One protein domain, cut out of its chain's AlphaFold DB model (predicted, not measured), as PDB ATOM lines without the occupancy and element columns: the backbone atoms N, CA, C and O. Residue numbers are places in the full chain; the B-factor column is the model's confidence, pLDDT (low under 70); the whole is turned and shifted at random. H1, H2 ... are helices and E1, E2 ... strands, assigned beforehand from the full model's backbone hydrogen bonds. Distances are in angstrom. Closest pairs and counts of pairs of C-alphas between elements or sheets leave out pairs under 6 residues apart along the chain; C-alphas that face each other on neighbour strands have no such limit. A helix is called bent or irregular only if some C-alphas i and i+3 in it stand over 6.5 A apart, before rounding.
ATOM      1  N   SER A 151     128.461 154.112 151.838       76.81
ATOM      2  CA  SER A 151     128.640 155.325 152.641       76.81
ATOM      3  C   SER A 151     129.118 156.522 151.811       76.81
ATOM      4  O   SER A 151     128.579 157.615 151.949       76.81
ATOM      5  N   LEU A 152     130.079 156.335 150.897       80.69
ATOM      6  CA  LEU A 152     130.515 157.408 150.000       80.69
ATOM      7  C   LEU A 152     129.401 157.800 149.011       80.69
ATOM      8  O   LEU A 152     129.211 158.984 148.742       80.69
ATOM      9  N   CYS A 153     128.635 156.833 148.498       83.25
ATOM     10  CA  CYS A 153     127.447 157.112 147.685       83.25
ATOM     11  C   CYS A 153     126.397 157.929 148.452       83.25
ATOM     12  O   CYS A 153     125.852 158.879 147.888       83.25
ATOM     13  N   ASP A 154     126.143 157.591 149.716       86.25
ATOM     14  CA  ASP A 154     125.169 158.265 150.575       86.25
ATOM     15  C   ASP A 154     125.597 159.709 150.850       86.25
ATOM     16  O   ASP A 154     124.802 160.631 150.661       86.25
ATOM     17  N   VAL A 155     126.875 159.935 151.178       88.19
ATOM     18  CA  VAL A 155     127.426 161.287 151.363       88.19
ATOM     19  C   VAL A 155     127.352 162.084 150.054       88.19
ATOM     20  O   VAL A 155     126.895 163.223 150.053       88.19
ATOM     21  N   ILE A 156     127.702 161.496 148.904       88.19
ATOM     22  CA  ILE A 156     127.565 162.171 147.599       88.19
ATOM     23  C   ILE A 156     126.102 162.542 147.310       88.19
ATOM     24  O   ILE A 156     125.836 163.628 146.788       88.19
ATOM     25  N   ALA A 157     125.151 161.651 147.599       90.25
ATOM     26  CA  ALA A 157     123.726 161.917 147.415       90.25
ATOM     27  C   ALA A 157     123.246 163.046 148.337       90.25
ATOM     28  O   ALA A 157     122.523 163.938 147.887       90.25
ATOM     29  N   PHE A 158     123.713 163.049 149.584       92.88
ATOM     30  CA  PHE A 158     123.461 164.109 150.545       92.88
ATOM     31  C   PHE A 158     123.978 165.469 150.049       92.88
ATOM     32  O   PHE A 158     123.194 166.411 149.975       92.88
ATOM     33  N   PHE A 159     125.230 165.570 149.582       93.12
ATOM     34  CA  PHE A 159     125.769 166.825 149.032       93.12
ATOM     35  C   PHE A 159     125.011 167.320 147.802       93.12
ATOM     36  O   PHE A 159     124.815 168.523 147.642       93.12
ATOM     37  N   LYS A 160     124.564 166.412 146.924       92.62
ATOM     38  CA  LYS A 160     123.739 166.792 145.767       92.62
ATOM     39  C   LYS A 160     122.425 167.427 146.208       92.62
ATOM     40  O   LYS A 160     122.050 168.456 145.653       92.62
ATOM     41  N   LYS A 161     121.756 166.827 147.196       95.06
ATOM     42  CA  LYS A 161     120.510 167.356 147.750       95.06
ATOM     43  C   LYS A 161     120.745 168.699 148.454       95.06
ATOM     44  O   LYS A 161     120.070 169.662 148.125       95.06
ATOM     45  N   LEU A 162     121.746 168.781 149.331       94.81
ATOM     46  CA  LEU A 162     122.081 170.000 150.074       94.81
ATOM     47  C   LEU A 162     122.429 171.166 149.138       94.81
ATOM     48  O   LEU A 162     121.978 172.290 149.342       94.81
ATOM     49  N   LYS A 163     123.186 170.899 148.067       94.62
ATOM     50  CA  LYS A 163     123.480 171.903 147.040       94.62
ATOM     51  C   LYS A 163     122.216 172.341 146.303       94.62
ATOM     52  O   LYS A 163     122.032 173.534 146.113       94.62
ATOM     53  N   GLN A 164     121.365 171.401 145.891       94.31
ATOM     54  CA  GLN A 164     120.101 171.735 145.233       94.31
ATOM     55  C   GLN A 164     119.236 172.633 146.127       94.31
ATOM     56  O   GLN A 164     118.753 173.659 145.670       94.31
ATOM     57  N   GLU A 165     119.097 172.288 147.407       93.25
ATOM     58  CA  GLU A 165     118.348 173.083 148.387       93.25
ATOM     59  C   GLU A 165     118.983 174.467 148.633       93.25
ATOM     60  O   GLU A 165     118.278 175.449 148.860       93.25
ATOM     61  N   THR A 166     120.309 174.573 148.510       92.69
ATOM     62  CA  THR A 166     121.025 175.860 148.541       92.69
ATOM     63  C   THR A 166     120.735 176.698 147.290       92.69
ATOM     64  O   THR A 166     120.368 177.862 147.412       92.69
ATOM     65  N   ASP A 167     120.835 176.112 146.090       90.69
ATOM     66  CA  ASP A 167     120.570 176.802 144.815       90.69
ATOM     67  C   ASP A 167     119.097 177.249 144.690       90.69
ATOM     68  O   ASP A 167     118.789 178.267 144.072       90.69
ATOM     69  N   GLU A 168     118.168 176.470 145.252       89.44
ATOM     70  CA  GLU A 168     116.730 176.766 145.283       89.44
ATOM     71  C   GLU A 168     116.345 177.738 146.415       89.44
ATOM     72  O   GLU A 168     115.167 178.085 146.551       89.44
ATOM     73  N   ALA A 169     117.324 178.180 147.216       84.31
ATOM     74  CA  ALA A 169     117.143 179.031 148.388       84.31
ATOM     75  C   ALA A 169     116.092 178.482 149.375       84.31
ATOM     76  O   ALA A 169     115.326 179.239 149.976       84.31
ATOM     77  N   THR A 170     116.019 177.154 149.514       85.75
ATOM     78  CA  THR A 170     115.222 176.486 150.556       85.75
ATOM     79  C   THR A 170     116.025 176.309 151.841       85.75
ATOM     80  O   THR A 170     115.440 176.251 152.921       85.75
ATOM     81  N   ILE A 171     117.355 176.283 151.728       89.06
ATOM     82  CA  ILE A 171     118.295 176.388 152.840       89.06
ATOM     83  C   ILE A 171     119.046 177.711 152.721       89.06
ATOM     84  O   ILE A 171     119.560 178.057 151.656       89.06
ATOM     85  N   HIS A 172     119.133 178.434 153.836       88.56
ATOM     86  CA  HIS A 172     119.872 179.687 153.930       88.56
ATOM     87  C   HIS A 172     121.126 179.492 154.770       88.56
ATOM     88  O   HIS A 172     121.068 178.960 155.880       88.56
ATOM     89  N   TRP A 173     122.248 179.946 154.224       91.81
ATOM     90  CA  TRP A 173     123.541 179.873 154.880       91.81
ATOM     91  C   TRP A 173     123.891 181.217 155.504       91.81
ATOM     92  O   TRP A 173     123.805 182.256 154.857       91.81
ATOM     93  N   ASN A 174     124.320 181.179 156.758       89.00
ATOM     94  CA  ASN A 174     124.786 182.322 157.518       89.00
ATOM     95  C   ASN A 174     126.312 182.283 157.586       89.00
ATOM     96  O   ASN A 174     126.887 181.297 158.060       89.00
ATOM     97  N   ASN A 175     126.961 183.357 157.143       89.31
ATOM     98  CA  ASN A 175     128.397 183.541 157.318       89.31
ATOM     99  C   ASN A 175     128.699 183.786 158.810       89.31
ATOM    100  O   ASN A 175     128.213 184.755 159.389       89.31
ATOM    101  N   GLN A 176     129.481 182.897 159.423       85.50
ATOM    102  CA  GLN A 176     129.926 182.976 160.825       85.50
ATOM    103  C   GLN A 176     131.281 183.690 160.971       85.50
ATOM    104  O   GLN A 176     131.830 183.837 162.063       85.50
ATOM    105  N   GLY A 177     131.849 184.119 159.846       82.19
ATOM    106  CA  GLY A 177     133.165 184.708 159.727       82.19
ATOM    107  C   GLY A 177     134.291 183.724 160.031       82.19
ATOM    108  O   GLY A 177     134.117 182.513 160.182       82.19
ATOM    109  N   ASN A 178     135.483 184.293 160.145       78.62
ATOM    110  CA  ASN A 178     136.691 183.640 160.647       78.62
ATOM    111  C   ASN A 178     137.257 184.348 161.894       78.62
ATOM    112  O   ASN A 178     138.408 184.121 162.265       78.62
ATOM    113  N   LYS A 179     136.469 185.250 162.501       56.31
ATOM    114  CA  LYS A 179     136.906 186.210 163.535       56.31
ATOM    115  C   LYS A 179     135.961 186.364 164.725       56.31
ATOM    116  O   LYS A 179     136.348 187.022 165.687       56.31
ATOM    117  N   GLU A 180     134.752 185.805 164.684       52.44
ATOM    118  CA  GLU A 180     133.906 185.770 165.877       52.44
ATOM    119  C   GLU A 180     134.437 184.684 166.816       52.44
ATOM    120  O   GLU A 180     134.385 183.495 166.501       52.44
ATOM    121  N   GLU A 181     135.008 185.111 167.948       58.28
ATOM    122  CA  GLU A 181     135.714 184.247 168.905       58.28
ATOM    123  C   GLU A 181     134.857 183.057 169.387       58.28
ATOM    124  O   GLU A 181     135.411 182.008 169.701       58.28
ATOM    125  N   GLU A 182     133.525 183.178 169.387       60.12
ATOM    126  CA  GLU A 182     132.599 182.118 169.808       60.12
ATOM    127  C   GLU A 182     132.449 181.004 168.750       60.12
ATOM    128  O   GLU A 182     132.663 179.832 169.058       60.12
ATOM    129  N   HIS A 183     132.176 181.347 167.482       64.38
ATOM    130  CA  HIS A 183     131.986 180.366 166.398       64.38
ATOM    131  C   HIS A 183     133.296 179.745 165.905       64.38
ATOM    132  O   HIS A 183     133.329 178.583 165.505       64.38
ATOM    133  N   VAL A 184     134.399 180.490 165.945       70.00
ATOM    134  CA  VAL A 184     135.728 179.902 165.730       70.00
ATOM    135  C   VAL A 184     136.117 179.050 166.941       70.00
ATOM    136  O   VAL A 184     136.674 177.969 166.769       70.00
ATOM    137  N   GLY A 185     135.754 179.486 168.153       71.81
ATOM    138  CA  GLY A 185     136.031 178.804 169.417       71.81
ATOM    139  C   GLY A 185     135.491 177.374 169.506       71.81
ATOM    140  O   GLY A 185     136.145 176.514 170.093       71.81
ATOM    141  N   ILE A 186     134.343 177.086 168.879       79.31
ATOM    142  CA  ILE A 186     133.783 175.721 168.855       79.31
ATOM    143  C   ILE A 186     134.594 174.741 167.993       79.31
ATOM    144  O   ILE A 186     134.504 173.539 168.205       79.31
ATOM    145  N   PHE A 187     135.392 175.222 167.034       84.25
ATOM    146  CA  PHE A 187     136.242 174.373 166.186       84.25
ATOM    147  C   PHE A 187     137.729 174.501 166.515       84.25
ATOM    148  O   PHE A 187     138.525 173.643 166.131       84.25
ATOM    149  N   PHE A 188     138.125 175.573 167.199       81.19
ATOM    150  CA  PHE A 188     139.509 175.891 167.500       81.19
ATOM    151  C   PHE A 188     139.647 176.396 168.936       81.19
ATOM    152  O   PHE A 188     138.987 177.350 169.334       81.19
ATOM    153  N   ARG A 189     140.592 175.838 169.697       78.81
ATOM    154  CA  ARG A 189     140.963 176.379 171.010       78.81
ATOM    155  C   ARG A 189     142.095 177.384 170.904       78.81
ATOM    156  O   ARG A 189     143.086 177.144 170.212       78.81
ATOM    157  N   GLU A 190     141.967 178.477 171.647       76.38
ATOM    158  CA  GLU A 190     143.074 179.391 171.920       76.38
ATOM    159  C   GLU A 190     144.143 178.655 172.747       76.38
ATOM    160  O   GLU A 190     143.842 177.976 173.729       76.38
ATOM    161  N   LEU A 191     145.399 178.738 172.317       72.62
ATOM    162  CA  LEU A 191     146.542 178.227 173.060       72.62
ATOM    163  C   LEU A 191     146.912 179.252 174.131       72.62
ATOM    164  O   LEU A 191     147.220 180.395 173.793       72.62
ATOM    165  N   GLU A 192     146.914 178.837 175.401       63.56
ATOM    166  CA  GLU A 192     147.377 179.686 176.502       63.56
ATOM    167  C   GLU A 192     148.815 180.171 176.231       63.56
ATOM    168  O   GLU A 192     149.702 179.399 175.853       63.56
ATOM    169  N   GLU A 193     149.018 181.483 176.363       56.84
ATOM    170  CA  GLU A 193     150.221 182.206 175.949       56.84
ATOM    171  C   GLU A 193     151.518 181.620 176.538       56.84
ATOM    172  O   GLU A 193     151.755 181.641 177.743       56.84
ATOM    173  N   GLY A 194     152.426 181.186 175.660       52.25
ATOM    174  CA  GLY A 194     153.842 180.961 175.984       52.25
ATOM    175  C   GLY A 194     154.801 181.932 175.277       52.25
ATOM    176  O   GLY A 194     156.018 181.766 175.367       52.25
ATOM    177  N   GLY A 195     154.282 182.906 174.520       52.75
ATOM    178  CA  GLY A 195     155.055 183.782 173.633       52.75
ATOM    179  C   GLY A 195     155.038 185.249 174.066       52.75
ATOM    180  O   GLY A 195     153.993 185.802 174.373       52.75
ATOM    181  N   LEU A 196     156.208 185.893 174.048       52.75
ATOM    182  CA  LEU A 196     156.440 187.299 174.426       52.75
ATOM    183  C   LEU A 196     155.765 188.347 173.503       52.75
ATOM    184  O   LEU A 196     155.985 189.541 173.701       52.75
ATOM    185  N   ASP A 197     155.012 187.935 172.479       68.38
ATOM    186  CA  ASP A 197     154.459 188.802 171.428       68.38
ATOM    187  C   ASP A 197     152.966 189.142 171.595       68.38
ATOM    188  O   ASP A 197     152.476 190.023 170.889       68.38
ATOM    189  N   GLY A 198     152.253 188.497 172.530       61.47
ATOM    190  CA  GLY A 198     150.823 188.737 172.784       61.47
ATOM    191  C   GLY A 198     149.906 188.333 171.622       61.47
ATOM    192  O   GLY A 198     148.760 188.782 171.543       61.47
ATOM    193  N   THR A 199     150.408 187.532 170.676       63.62
ATOM    194  CA  THR A 199     149.624 187.079 169.525       63.62
ATOM    195  C   THR A 199     148.833 185.833 169.910       63.62
ATOM    196  O   THR A 199     149.421 184.769 170.118       63.62
ATOM    197  N   LYS A 200     147.498 185.935 169.946       66.19
ATOM    198  CA  LYS A 200     146.614 184.775 170.131       66.19
ATOM    199  C   LYS A 200     146.857 183.741 169.033       66.19
ATOM    200  O   LYS A 200     146.872 184.072 167.844       66.19
ATOM    201  N   ARG A 201     147.045 182.480 169.422       71.00
ATOM    202  CA  ARG A 201     147.187 181.351 168.494       71.00
ATOM    203  C   ARG A 201     146.057 180.377 168.737       71.00
ATOM    204  O   ARG A 201     145.782 180.039 169.880       71.00
ATOM    205  N   TYR A 202     145.458 179.898 167.661       75.62
ATOM    206  CA  TYR A 202     144.366 178.941 167.716       75.62
ATOM    207  C   TYR A 202     144.838 177.597 167.174       75.62
ATOM    208  O   TYR A 202     145.621 177.544 166.223       75.62
ATOM    209  N   LYS A 203     144.371 176.512 167.785       79.75
ATOM    210  CA  LYS A 203     144.635 175.145 167.346       79.75
ATOM    211  C   LYS A 203     143.321 174.415 167.151       79.75
ATOM    212  O   LYS A 203     142.430 174.498 167.988       79.75
ATOM    213  N   TYR A 204     143.230 173.705 166.036       84.81
ATOM    214  CA  TYR A 204     142.057 172.937 165.657       84.81
ATOM    215  C   TYR A 204     141.701 171.896 166.731       84.81
ATOM    216  O   TYR A 204     142.569 171.137 167.177       84.81
ATOM    217  N   ALA A 205     140.452 171.927 167.191       82.38
ATOM    218  CA  ALA A 205     139.968 171.241 168.388       82.38
ATOM    219  C   ALA A 205     138.433 171.011 168.366       82.38
ATOM    220  O   ALA A 205     137.741 171.443 169.290       82.38
ATOM    221  N   PRO A 206     137.869 170.375 167.323       80.25
ATOM    222  CA  PRO A 206     136.416 170.225 167.163       80.25
ATOM    223  C   PRO A 206     135.775 169.282 168.194       80.25
ATOM    224  O   PRO A 206     134.585 169.378 168.454       80.25
ATOM    225  N   ASP A 207     136.551 168.365 168.776       75.62
ATOM    226  CA  ASP A 207     136.150 167.435 169.840       75.62
ATOM    227  C   ASP A 207     136.498 167.988 171.228       75.62
ATOM    228  O   ASP A 207     136.664 167.247 172.190       75.62
ATOM    229  N   GLY A 208     136.739 169.293 171.297       73.75
ATOM    230  CA  GLY A 208     137.305 169.948 172.447       73.75
ATOM    231  C   GLY A 208     138.811 169.803 172.457       73.75
ATOM    232  O   GLY A 208     139.479 170.770 172.759       73.75
ATOM    233  N   ASN A 209     139.445 168.692 172.129       73.38
ATOM    234  CA  ASN A 209     140.874 168.527 172.394       73.38
ATOM    235  C   ASN A 209     141.753 169.048 171.248       73.38
ATOM    236  O   ASN A 209     141.558 168.751 170.075       73.38
ATOM    237  N   ALA A 210     142.773 169.843 171.584       70.06
ATOM    238  CA  ALA A 210     143.634 170.443 170.573       70.06
ATOM    239  C   ALA A 210     144.443 169.369 169.829       70.06
ATOM    240  O   ALA A 210     145.403 168.812 170.370       70.06
ATOM    241  N   ASN A 211     144.115 169.119 168.562       66.75
ATOM    242  CA  ASN A 211     144.650 167.993 167.804       66.75
ATOM    243  C   ASN A 211     146.124 168.221 167.421       66.75
ATOM    244  O   ASN A 211     146.442 169.045 166.569       66.75
ATOM    245  N   GLU A 212     147.057 167.520 168.076       60.97
ATOM    246  CA  GLU A 212     148.505 167.632 167.811       60.97
ATOM    247  C   GLU A 212     148.921 167.132 166.428       60.97
ATOM    248  O   GLU A 212     149.949 167.563 165.912       60.97
ATOM    249  N   THR A 213     148.126 166.251 165.824       59.62
ATOM    250  CA  THR A 213     148.473 165.577 164.565       59.62
ATOM    251  C   THR A 213     147.821 166.202 163.337       59.62
ATOM    252  O   THR A 213     148.325 166.032 162.229       59.62
ATOM    253  N   LYS A 214     146.722 166.941 163.521       67.81
ATOM    254  CA  LYS A 214     145.951 167.572 162.448       67.81
ATOM    255  C   LYS A 214     146.073 169.087 162.551       67.81
ATOM    256  O   LYS A 214     145.224 169.765 163.123       67.81
ATOM    257  N   ALA A 215     147.169 169.609 162.012       70.56
ATOM    258  CA  ALA A 215     147.340 171.042 161.828       70.56
ATOM    259  C   ALA A 215     146.588 171.470 160.560       70.56
ATOM    260  O   ALA A 215     147.057 171.236 159.445       70.56
ATOM    261  N   VAL A 216     145.409 172.062 160.750       79.12
ATOM    262  CA  VAL A 216     144.599 172.673 159.687       79.12
ATOM    263  C   VAL A 216     144.295 174.130 160.028       79.12
ATOM    264  O   VAL A 216     144.135 174.477 161.200       79.12
ATOM    265  N   GLY A 217     144.235 174.981 159.008       82.44
ATOM    266  CA  GLY A 217     143.848 176.388 159.112       82.44
ATOM    267  C   GLY A 217     142.633 176.704 158.243       82.44
ATOM    268  O   GLY A 217     142.411 176.048 157.230       82.44
ATOM    269  N   LEU A 218     141.851 177.714 158.627       88.19
ATOM    270  CA  LEU A 218     140.757 178.220 157.793       88.19
ATOM    271  C   LEU A 218     141.316 178.919 156.550       88.19
ATOM    272  O   LEU A 218     142.223 179.746 156.648       88.19
ATOM    273  N   THR A 219     140.747 178.609 155.387       89.56
ATOM    274  CA  THR A 219     141.085 179.288 154.121       89.56
ATOM    275  C   THR A 219     140.107 180.393 153.750       89.56
ATOM    276  O   THR A 219     140.430 181.241 152.918       89.56
ATOM    277  N   ASP A 220     138.923 180.380 154.354       90.88
ATOM    278  CA  ASP A 220     137.827 181.321 154.141       90.88
ATOM    279  C   ASP A 220     136.903 181.268 155.380       90.88
ATOM    280  O   ASP A 220     137.219 180.597 156.369       90.88
ATOM    281  N   ASP A 221     135.790 181.991 155.352       90.69
ATOM    282  CA  ASP A 221     134.814 182.027 156.439       90.69
ATOM    283  C   ASP A 221     134.085 180.689 156.638       90.69
ATOM    284  O   ASP A 221     133.905 179.898 155.705       90.69
ATOM    285  N   ILE A 222     133.624 180.465 157.869       90.94
ATOM    286  CA  ILE A 222     132.765 179.336 158.224       90.94
ATOM    287  C   ILE A 222     131.320 179.684 157.866       90.94
ATOM    288  O   ILE A 222     130.846 180.782 158.150       90.94
ATOM    289  N   PHE A 223     130.592 178.730 157.288       92.06
ATOM    290  CA  PHE A 223     129.178 178.901 156.956       92.06
ATOM    291  C   PHE A 223     128.319 177.934 157.742       92.06
ATOM    292  O   PHE A 223     128.668 176.764 157.863       92.06
ATOM    293  N   SER A 224     127.175 178.399 158.231       92.25
ATOM    294  CA  SER A 224     126.230 177.558 158.956       92.25
ATOM    295  C   SER A 224     124.841 177.604 158.327       92.25
ATOM    296  O   SER A 224     124.434 178.635 157.805       92.25
ATOM    297  N   ALA A 225     124.104 176.497 158.354       92.25
ATOM    298  CA  ALA A 225     122.726 176.450 157.874       92.25
ATOM    299  C   ALA A 225     121.858 175.519 158.724       92.25
ATOM    300  O   ALA A 225     122.267 174.399 159.030       92.25
ATOM    301  N   GLU A 226     120.651 175.967 159.070       90.62
ATOM    302  CA  GLU A 226     119.649 175.114 159.711       90.62
ATOM    303  C   GLU A 226     118.996 174.220 158.652       90.62
ATOM    304  O   GLU A 226     118.553 174.696 157.603       90.62
ATOM    305  N   THR A 227     118.949 172.913 158.906       90.19
ATOM    306  CA  THR A 227     118.430 171.919 157.955       90.19
ATOM    307  C   THR A 227     117.495 170.930 158.642       90.19
ATOM    308  O   THR A 227     117.385 170.896 159.863       90.19
ATOM    309  N   SER A 228     116.864 170.031 157.880       87.38
ATOM    310  CA  SER A 228     116.007 168.982 158.456       87.38
ATOM    311  C   SER A 228     116.740 167.997 159.377       87.38
ATOM    312  O   SER A 228     116.088 167.217 160.065       87.38
ATOM    313  N   ILE A 229     118.076 167.967 159.335       86.81
ATOM    314  CA  ILE A 229     118.897 167.139 160.225       86.81
ATOM    315  C   ILE A 229     119.539 167.966 161.347       86.81
ATOM    316  O   ILE A 229     120.300 167.416 162.131       86.81
ATOM    317  N   GLY A 230     119.213 169.253 161.466       89.19
ATOM    318  CA  GLY A 230     119.780 170.186 162.437       89.19
ATOM    319  C   GLY A 230     120.767 171.169 161.812       89.19
ATOM    320  O   GLY A 230     120.928 171.231 160.587       89.19
ATOM    321  N   GLN A 231     121.429 171.930 162.679       91.25
ATOM    322  CA  GLN A 231     122.369 172.978 162.308       91.25
ATOM    323  C   GLN A 231     123.661 172.377 161.742       91.25
ATOM    324  O   GLN A 231     124.378 171.637 162.418       91.25
ATOM    325  N   LEU A 232     123.973 172.708 160.493       94.12
ATOM    326  CA  LEU A 232     125.206 172.313 159.819       94.12
ATOM    327  C   LEU A 232     126.233 173.442 159.848       94.12
ATOM    328  O   LEU A 232     125.855 174.613 159.859       94.12
ATOM    329  N   TYR A 233     127.512 173.072 159.795       93.31
ATOM    330  CA  TYR A 233     128.661 173.962 159.647       93.31
ATOM    331  C   TYR A 233     129.595 173.445 158.555       93.31
ATOM    332  O   TYR A 233     130.083 172.319 158.636       93.31
ATOM    333  N   LEU A 234     129.854 174.270 157.546       94.62
ATOM    334  CA  LEU A 234     130.771 174.007 156.445       94.62
ATOM    335  C   LEU A 234     132.049 174.826 156.640       94.62
ATOM    336  O   LEU A 234     132.010 176.058 156.645       94.62
ATOM    337  N   LEU A 235     133.174 174.130 156.790       93.62
ATOM    338  CA  LEU A 235     134.479 174.717 157.068       93.62
ATOM    339  C   LEU A 235     135.410 174.530 155.866       93.62
ATOM    340  O   LEU A 235     135.726 173.390 155.519       93.62
ATOM    341  N   PRO A 236     135.886 175.618 155.245       93.56
ATOM    342  CA  PRO A 236     136.936 175.575 154.236       93.56
ATOM    343  C   PRO A 236     138.317 175.599 154.909       93.56
ATOM    344  O   PRO A 236     138.679 176.550 155.603       93.56
ATOM    345  N   LEU A 237     139.124 174.564 154.684       91.44
ATOM    346  CA  LEU A 237     140.360 174.300 155.427       91.44
ATOM    347  C   LEU A 237     141.568 174.098 154.504       91.44
ATOM    348  O   LEU A 237     141.429 173.729 153.340       91.44
ATOM    349  N   GLU A 238     142.765 174.303 155.044       88.69
ATOM    350  CA  GLU A 238     144.053 173.962 154.436       88.69
ATOM    351  C   GLU A 238     144.910 173.229 155.460       88.69
ATOM    352  O   GLU A 238     145.017 173.661 156.608       88.69
ATOM    353  N   ASP A 239     145.474 172.092 155.061       84.44
ATOM    354  CA  ASP A 239     146.359 171.314 155.918       84.44
ATOM    355  C   ASP A 239     147.794 171.869 155.936       84.44
ATOM    356  O   ASP A 239     148.165 172.785 155.200       84.44
ATOM    357  N   GLN A 240     148.640 171.288 156.784       78.12
ATOM    358  CA  GLN A 240     150.054 171.662 156.900       78.12
ATOM    359  C   GLN A 240     150.887 171.484 155.616       78.12
ATOM    360  O   GLN A 240     152.014 171.979 155.553       78.12
ATOM    361  N   PHE A 241     150.378 170.763 154.614       80.88
ATOM    362  CA  PHE A 241     151.035 170.536 153.327       80.88
ATOM    363  C   PHE A 241     150.519 171.481 152.229       80.88
ATOM    364  O   PHE A 241     151.017 171.438 151.102       80.88
ATOM    365  N   GLY A 242     149.571 172.362 152.556       79.81
ATOM    366  CA  GLY A 242     148.937 173.282 151.618       79.81
ATOM    367  C   GLY A 242     147.796 172.653 150.815       79.81
ATOM    368  O   GLY A 242     147.334 173.233 149.825       79.81
ATOM    369  N   GLU A 243     147.334 171.457 151.191       85.12
ATOM    370  CA  GLU A 243     146.168 170.850 150.567       85.12
ATOM    371  C   GLU A 243     144.894 171.498 151.101       85.12
ATOM    372  O   GLU A 243     144.594 171.469 152.293       85.12
ATOM    373  N   LYS A 244     144.112 172.075 150.187       90.38
ATOM    374  CA  LYS A 244     142.804 172.653 150.503       90.38
ATOM    375  C   LYS A 244     141.724 171.586 150.525       90.38
ATOM    376  O   LYS A 244     141.665 170.754 149.612       90.38
ATOM    377  N   GLY A 245     140.833 171.674 151.498       92.06
ATOM    378  CA  GLY A 245     139.733 170.749 151.705       92.06
ATOM    379  C   GLY A 245     138.574 171.381 152.462       92.06
ATOM    380  O   GLY A 245     138.558 172.580 152.733       92.06
ATOM    381  N   TYR A 246     137.590 170.550 152.781       94.25
ATOM    382  CA  TYR A 246     136.385 170.942 153.483       94.25
ATOM    383  C   TYR A 246     136.038 169.923 154.551       94.25
ATOM    384  O   TYR A 246     136.220 168.716 154.364       94.25
ATOM    385  N   GLU A 247     135.446 170.421 155.623       93.75
ATOM    386  CA  GLU A 247     134.763 169.599 156.606       93.75
ATOM    387  C   GLU A 247     133.341 170.089 156.800       93.75
ATOM    388  O   GLU A 247     133.067 171.289 156.764       93.75
ATOM    389  N   LEU A 248     132.436 169.133 156.978       94.31
ATOM    390  CA  LEU A 248     131.043 169.402 157.274       94.31
ATOM    391  C   LEU A 248     130.704 168.776 158.618       94.31
ATOM    392  O   LEU A 248     130.791 167.557 158.785       94.31
ATOM    393  N   TYR A 249     130.285 169.624 159.543       92.88
ATOM    394  CA  TYR A 249     129.850 169.246 160.873       92.88
ATOM    395  C   TYR A 249     128.351 169.432 161.023       92.88
ATOM    396  O   TYR A 249     127.761 170.349 160.454       92.88
ATOM    397  N   ARG A 250     127.748 168.576 161.838       92.19
ATOM    398  CA  ARG A 250     126.416 168.761 162.395       92.19
ATOM    399  C   ARG A 250     126.563 169.123 163.860       92.19
ATOM    400  O   ARG A 250     127.238 168.420 164.603       92.19
ATOM    401  N   TYR A 251     125.904 170.188 164.276       86.88
ATOM    402  CA  TYR A 251     125.754 170.502 165.684       86.88
ATOM    403  C   TYR A 251     124.613 169.671 166.258       86.88
ATOM    404  O   TYR A 251     123.476 169.748 165.790       86.88
ATOM    405  N   THR A 252     124.931 168.834 167.239       75.62
ATOM    406  CA  THR A 252     123.954 167.956 167.891       75.62
ATOM    407  C   THR A 252     123.303 168.622 169.095       75.62
ATOM    408  O   THR A 252     122.204 168.225 169.466       75.62
ATOM    409  N   GLY A 253     123.931 169.669 169.645       66.00
ATOM    410  CA  GLY A 253     123.477 170.382 170.837       66.00
ATOM    411  C   GLY A 253     123.388 169.498 172.087       66.00
ATOM    412  O   GLY A 253     123.302 168.272 172.018       66.00
ATOM    413  N   ARG A 254     123.347 170.129 173.266       55.03
ATOM    414  CA  ARG A 254     122.933 169.446 174.498       55.03
ATOM    415  C   ARG A 254     121.428 169.210 174.469       55.03
ATOM    416  O   ARG A 254     120.661 169.990 175.036       55.03
ATOM    417  N   GLU A 255     120.989 168.115 173.869       42.41
ATOM    418  CA  GLU A 255     119.747 167.485 174.310       42.41
ATOM    419  C   GLU A 255     120.021 166.842 175.676       42.41
ATOM    420  O   GLU A 255     120.384 165.679 175.734       42.41
ATOM    421  N   ASP A 256     119.965 167.621 176.766       41.31
ATOM    422  CA  ASP A 256     119.380 167.156 178.031       41.31
ATOM    423  C   ASP A 256     119.395 168.209 179.151       41.31
ATOM    424  O   ASP A 256     120.416 168.745 179.595       41.31
ATOM    425  N   TYR A 257     118.193 168.412 179.687       43.47
ATOM    426  CA  TYR A 257     117.922 168.914 181.025       43.47
ATOM    427  C   TYR A 257     118.602 168.014 182.074       43.47
ATOM    428  O   TYR A 257     117.969 167.122 182.628       43.47
ATOM    429  N   ASN A 258     119.872 168.250 182.396       39.72
ATOM    430  CA  ASN A 258     120.410 167.989 183.733       39.72
ATOM    431  C   ASN A 258     121.757 168.684 183.926       39.72
ATOM    432  O   ASN A 258     122.821 168.204 183.552       39.72
ATOM    433  N   GLN A 259     121.688 169.826 184.595       40.34
ATOM    434  CA  GLN A 259     122.785 170.734 184.914       40.34
ATOM    435  C   GLN A 259     123.730 170.189 186.009       40.34
ATOM    436  O   GLN A 259     124.206 170.957 186.837       40.34
ATOM    437  N   ASN A 260     123.953 168.870 186.077       43.06
ATOM    438  CA  ASN A 260     124.596 168.218 187.227       43.06
ATOM    439  C   ASN A 260     125.530 167.040 186.899       43.06
ATOM    440  O   ASN A 260     125.735 166.177 187.749       43.06
ATOM    441  N   TYR A 261     126.160 167.006 185.725       41.34
ATOM    442  CA  TYR A 261     127.311 166.123 185.510       41.34
ATOM    443  C   TYR A 261     128.409 166.859 184.736       41.34
ATOM    444  O   TYR A 261     128.186 167.322 183.627       41.34
ATOM    445  N   TYR A 262     129.545 167.025 185.417       42.47
ATOM    446  CA  TYR A 262     130.892 167.360 184.946       42.47
ATOM    447  C   TYR A 262     131.057 167.822 183.485       42.47
ATOM    448  O   TYR A 262     131.002 167.016 182.569       42.47
ATOM    449  N   ASP A 263     131.349 169.116 183.318       44.12
ATOM    450  CA  ASP A 263     132.585 169.629 182.692       44.12
ATOM    451  C   ASP A 263     133.169 168.851 181.489       44.12
ATOM    452  O   ASP A 263     134.371 168.599 181.429       44.12
ATOM    453  N   SER A 264     132.347 168.472 180.510       48.16
ATOM    454  CA  SER A 264     132.849 168.226 179.159       48.16
ATOM    455  C   SER A 264     132.836 169.562 178.416       48.16
ATOM    456  O   SER A 264     131.787 170.039 177.981       48.16
ATOM    457  N   ASN A 265     134.008 170.186 178.300       53.31
ATOM    458  CA  ASN A 265     134.257 171.343 177.428       53.31
ATOM    459  C   ASN A 265     134.341 170.933 175.943       53.31
ATOM    460  O   ASN A 265     134.957 171.635 175.141       53.31
ATOM    461  N   ASP A 266     133.769 169.782 175.593       57.69
ATOM    462  CA  ASP A 266     133.798 169.236 174.248       57.69
ATOM    463  C   ASP A 266     132.560 169.769 173.505       57.69
ATOM    464  O   ASP A 266     131.443 169.655 174.023       57.69
ATOM    465  N   PRO A 267     132.728 170.412 172.339       61.28
ATOM    466  CA  PRO A 267     131.619 170.863 171.513       61.28
ATOM    467  C   PRO A 267     130.775 169.665 171.062       61.28
ATOM    468  O   PRO A 267     131.315 168.646 170.631       61.28
ATOM    469  N   ASP A 268     129.449 169.807 171.096       76.31
ATOM    470  CA  ASP A 268     128.497 168.810 170.590       76.31
ATOM    471  C   ASP A 268     128.472 168.825 169.046       76.31
ATOM    472  O   ASP A 268     127.515 169.291 168.415       76.31
ATOM    473  N   LEU A 269     129.575 168.387 168.434       84.88
ATOM    474  CA  LEU A 269     129.809 168.385 166.993       84.88
ATOM    475  C   LEU A 269     130.018 166.960 166.469       84.88
ATOM    476  O   LEU A 269     130.914 166.231 166.889       84.88
ATOM    477  N   GLU A 270     129.227 166.590 165.468       88.38
ATOM    478  CA  GLU A 270     129.340 165.333 164.733       88.38
ATOM    479  C   GLU A 270     129.928 165.608 163.342       88.38
ATOM    480  O   GLU A 270     129.355 166.358 162.547       88.38
ATOM    481  N   LEU A 271     131.085 165.013 163.028       90.06
ATOM    482  CA  LEU A 271     131.688 165.110 161.696       90.06
ATOM    483  C   LEU A 271     130.870 164.274 160.701       90.06
ATOM    484  O   LEU A 271     130.901 163.046 160.749       90.06
ATOM    485  N   ILE A 272     130.192 164.933 159.759       90.19
ATOM    486  CA  ILE A 272     129.500 164.253 158.653       90.19
ATOM    487  C   ILE A 272     130.522 163.777 157.623       90.19
ATOM    488  O   ILE A 272     130.460 162.645 157.142       90.19
ATOM    489  N   CYS A 273     131.449 164.657 157.239       89.69
ATOM    490  CA  CYS A 273     132.489 164.304 156.284       89.69
ATOM    491  C   CYS A 273     133.698 165.235 156.352       89.69
ATOM    492  O   CYS A 273     133.571 166.430 156.624       89.69
ATOM    493  N   SER A 274     134.846 164.683 155.971       90.25
ATOM    494  CA  SER A 274     136.095 165.395 155.733       90.25
ATOM    495  C   SER A 274     136.606 165.021 154.347       90.25
ATOM    496  O   SER A 274     136.736 163.838 154.021       90.25
ATOM    497  N   THR A 275     136.915 166.011 153.509       89.81
ATOM    498  CA  THR A 275     137.525 165.733 152.198       89.81
ATOM    499  C   THR A 275     138.967 165.253 152.326       89.81
ATOM    500  O   THR A 275     139.476 164.662 151.382       89.81
ATOM    501  N   PHE A 276     139.619 165.484 153.470       84.06
ATOM    502  CA  PHE A 276     140.955 164.953 153.758       84.06
ATOM    503  C   PHE A 276     140.933 163.431 153.964       84.06
ATOM    504  O   PHE A 276     141.922 162.753 153.694       84.06
ATOM    505  N   ASP A 277     139.786 162.884 154.376       80.56
ATOM    506  CA  ASP A 277     139.599 161.438 154.531       80.56
ATOM    507  C   ASP A 277     139.180 160.777 153.205       80.56
ATOM    508  O   ASP A 277     139.350 159.567 153.017       80.56
ATOM    509  N   ASP A 278     138.680 161.566 152.244       76.31
ATOM    510  CA  ASP A 278     138.344 161.087 150.906       76.31
ATOM    511  C   ASP A 278     139.563 161.020 149.991       76.31
ATOM    512  O   ASP A 278     139.786 161.824 149.084       76.31
ATOM    513  N   LYS A 279     140.278 159.921 150.170       68.00
ATOM    514  CA  LYS A 279     141.328 159.443 149.280       68.00
ATOM    515  C   LYS A 279     140.927 159.482 147.793       68.00
ATOM    516  O   LYS A 279     141.735 159.855 146.950       68.00
ATOM    517  N   SER A 280     139.677 159.169 147.449       67.38
ATOM    518  CA  SER A 280     139.232 159.117 146.048       67.38
ATOM    519  C   SER A 280     139.013 160.493 145.400       67.38
ATOM    520  O   SER A 280     138.799 160.560 144.185       67.38
ATOM    521  N   ASN A 281     139.066 161.573 146.190       70.38
ATOM    522  CA  ASN A 281     138.860 162.962 145.777       70.38
ATOM    523  C   ASN A 281     137.495 163.233 145.098       70.38
ATOM    524  O   ASN A 281     137.317 164.221 144.381       70.38
ATOM    525  N   LYS A 282     136.510 162.348 145.297       79.50
ATOM    526  CA  LYS A 282     135.149 162.448 144.748       79.50
ATOM    527  C   LYS A 282     134.285 163.435 145.542       79.50
ATOM    528  O   LYS A 282     133.460 164.127 144.945       79.50
ATOM    529  N   LEU A 283     134.471 163.509 146.860       85.19
ATOM    530  CA  LEU A 283     133.795 164.441 147.762       85.19
ATOM    531  C   LEU A 283     134.282 165.864 147.565       85.19
ATOM    532  O   LEU A 283     133.456 166.769 147.532       85.19
ATOM    533  N   LYS A 284     135.586 166.070 147.362       86.56
ATOM    534  CA  LYS A 284     136.157 167.415 147.227       86.56
ATOM    535  C   LYS A 284     135.443 168.244 146.163       86.56
ATOM    536  O   LYS A 284     134.976 169.334 146.462       86.56
ATOM    537  N   GLY A 285     135.245 167.683 144.967       87.19
ATOM    538  CA  GLY A 285     134.521 168.374 143.898       87.19
ATOM    539  C   GLY A 285     133.057 168.686 144.242       87.19
ATOM    540  O   GLY A 285     132.520 169.692 143.789       87.19
ATOM    541  N   LYS A 286     132.402 167.856 145.065       91.31
ATOM    542  CA  LYS A 286     131.027 168.099 145.531       91.31
ATOM    543  C   LYS A 286     130.973 169.183 146.606       91.31
ATOM    544  O   LYS A 286     130.091 170.037 146.545       91.31
ATOM    545  N   CYS A 287     131.934 169.195 147.526       92.56
ATOM    546  CA  CYS A 287     132.089 170.261 148.511       92.56
ATOM    547  C   CYS A 287     132.445 171.597 147.842       92.56
ATOM    548  O   CYS A 287     131.843 172.606 148.184       92.56
ATOM    549  N   ASP A 288     133.329 171.601 146.837       91.75
ATOM    550  CA  ASP A 288     133.664 172.788 146.035       91.75
ATOM    551  C   ASP A 288     132.415 173.387 145.365       91.75
ATOM    552  O   ASP A 288     132.209 174.601 145.362       91.75
ATOM    553  N   GLU A 289     131.583 172.534 144.755       93.62
ATOM    554  CA  GLU A 289     130.325 172.935 144.118       93.62
ATOM    555  C   GLU A 289     129.333 173.522 145.133       93.62
ATOM    556  O   GLU A 289     128.693 174.532 144.831       93.62
ATOM    557  N   LEU A 290     129.207 172.905 146.315       95.25
ATOM    558  CA  LEU A 290     128.369 173.418 147.398       95.25
ATOM    559  C   LEU A 290     128.897 174.760 147.906       95.25
ATOM    560  O   LEU A 290     128.150 175.727 147.921       95.25
ATOM    561  N   PHE A 291     130.179 174.854 148.257       94.38
ATOM    562  CA  PHE A 291     130.774 176.067 148.816       94.38
ATOM    563  C   PHE A 291     130.648 177.266 147.865       94.38
ATOM    564  O   PHE A 291     130.326 178.374 148.288       94.38
ATOM    565  N   LYS A 292     130.823 177.049 146.554       93.75
ATOM    566  CA  LYS A 292     130.574 178.088 145.539       93.75
ATOM    567  C   LYS A 292     129.115 178.535 145.500       93.75
ATOM    568  O   LYS A 292     128.870 179.721 145.315       93.75
ATOM    569  N   SER A 293     128.173 177.601 145.641       93.38
ATOM    570  CA  SER A 293     126.743 177.917 145.725       93.38
ATOM    571  C   SER A 293     126.442 178.727 146.989       93.38
ATOM    572  O   SER A 293     125.866 179.805 146.896       93.38
ATOM    573  N   VAL A 294     126.961 178.301 148.144       93.88
ATOM    574  CA  VAL A 294     126.850 179.035 149.414       93.88
ATOM    575  C   VAL A 294     127.342 180.477 149.271       93.88
ATOM    576  O   VAL A 294     126.603 181.403 149.581       93.88
ATOM    577  N   LYS A 295     128.547 180.685 148.727       91.44
ATOM    578  CA  LYS A 295     129.104 182.029 148.497       91.44
ATOM    579  C   LYS A 295     128.293 182.860 147.502       91.44
ATOM    580  O   LYS A 295     128.211 184.074 147.649       91.44
ATOM    581  N   LEU A 296     127.716 182.231 146.476       89.06
ATOM    582  CA  LEU A 296     126.866 182.923 145.504       89.06
ATOM    583  C   LEU A 296     125.581 183.450 146.156       89.06
ATOM    584  O   LEU A 296     125.146 184.547 145.820       89.06
ATOM    585  N   HIS A 297     125.017 182.674 147.080       84.81
ATOM    586  CA  HIS A 297     123.738 182.946 147.731       84.81
ATOM    587  C   HIS A 297     123.876 183.592 149.124       84.81
ATOM    588  O   HIS A 297     122.873 183.898 149.758       84.81
ATOM    589  N   GLU A 298     125.096 183.854 149.603       80.56
ATOM    590  CA  GLU A 298     125.363 184.482 150.911       80.56
ATOM    591  C   GLU A 298     124.686 185.855 151.050       80.56
ATOM    592  O   GLU A 298     124.197 186.216 152.119       80.56
TER     593      GLU A 298
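What this domain is: This is residues 151 to 298 of the 340 residues of the protein "XRE family transcriptional regulator" of bacterium D16-50 (UniProt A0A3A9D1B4). A strongly twisted sheet of six strands, E1, E4, E5, E6, E7 and E8, has the long helix H3 packed across it, and a second long helix, H1, lies side by side with H3 and runs the same way. Toward the other end of the longest axis from H1, past the short helix H2, the small hairpin E2 and E3 reaches outward, and two loops stick out: residues 194 to 199 at the tip of that hairpin and residues 256 to 263 in the link from E7 to E8. The printed part has 148 residues, with three named helices and eight named strands in the order H1, E1, H2, E2, E3, E4, E5, E6, E7, E8, H3, and its class is mixed, helices and strands. The large sheet is branched at E6, and its neighbour pairs are antiparallel, as is the pair E2 and E3. The whole is compact, with a radius of gyration of the C-alphas of 16.2 A and spans of 47 by 43 by 29 A.

How they stand to each other: H1, residues 151 to 167, only grazes the branched sheet with its residues 152 to 166. E1, residues 173 to 177, is an edge strand and the antiparallel neighbour of E5, residues 222 to 227, with N 174 and O 224 within hydrogen-bond range at 2.8 A. H2, residues 181 to 185, only grazes the branched sheet, with its residues 182 to 184. E2, residues 188 to 191, and E3, residues 201 to 204, form a hairpin, with N 189 and O 203 at 2.8 A. The closest C-alphas of E3 and E4, residues 216 to 218, are those of Tyr 204 and Val 216, 6.5 A apart. E5 begins a meander, each strand the antiparallel neighbour of the one before, which continues through E6, residues 230 to 239, E7, residues 244 to 251, and E8, residues 269 to 274. E4 and E5 lie on one side of E6, beside residues 236 to 239 and 230 to 235, and E7 lies on the other side; N 217 and O 238 are 2.8 A apart, N 232 and O 225 2.8 A, and N 235 and O 247 2.8 A. E8 is an edge strand beside E7, with N 250 and O 270 at 2.8 A. H3, residues 282 to 297, is on the branched sheet at a height over the sheet of 9.0 A. It lies over E6 and E7, and only just not over E1 and E5, on each of which 2 of its C-alphas fall. It runs across the strands, at 67 degrees to E6 on the local plane. H3 touches H1 at a shallow tilt of 15 degrees, the same way; their closest C-alphas, Lys 163 and Leu 290, are 5.1 A apart. Every O i to N i+4 pair is within hydrogen-bond range in H1 and H2, and 11 of 12 are in H3.

Where its parts are: H1 begins at C-alpha 151, (128.640, 155.325, 152.641), and measures 24.2 A from first to last C-alpha. E6, the longest strand, measures 27.4 A, from C-alpha 230 at (119.780, 170.186, 162.437) to C-alpha 239. E5 measures 16.1 A, E7 22.9 A and E8 13.2 A. H3 measures 23.6 A and ends at C-alpha 297, (123.738, 182.946, 147.731); it is neither bent nor irregular, but only just: C-alphas 282 and 285 are 6.0 A apart.

The domain as a whole: The two C-alphas farthest apart, those of Glu 168 and Leu 196, are 50.4 A apart. The printed part has no cut. The links E3 to E4, of 11 residues, and E7 to E8, of 17, are long. The mean pLDDT of the printed part is 79.1; residues 179 to 183, 192 to 200, 211 to 214, 253 to 267 and 279 to 280 are under 70.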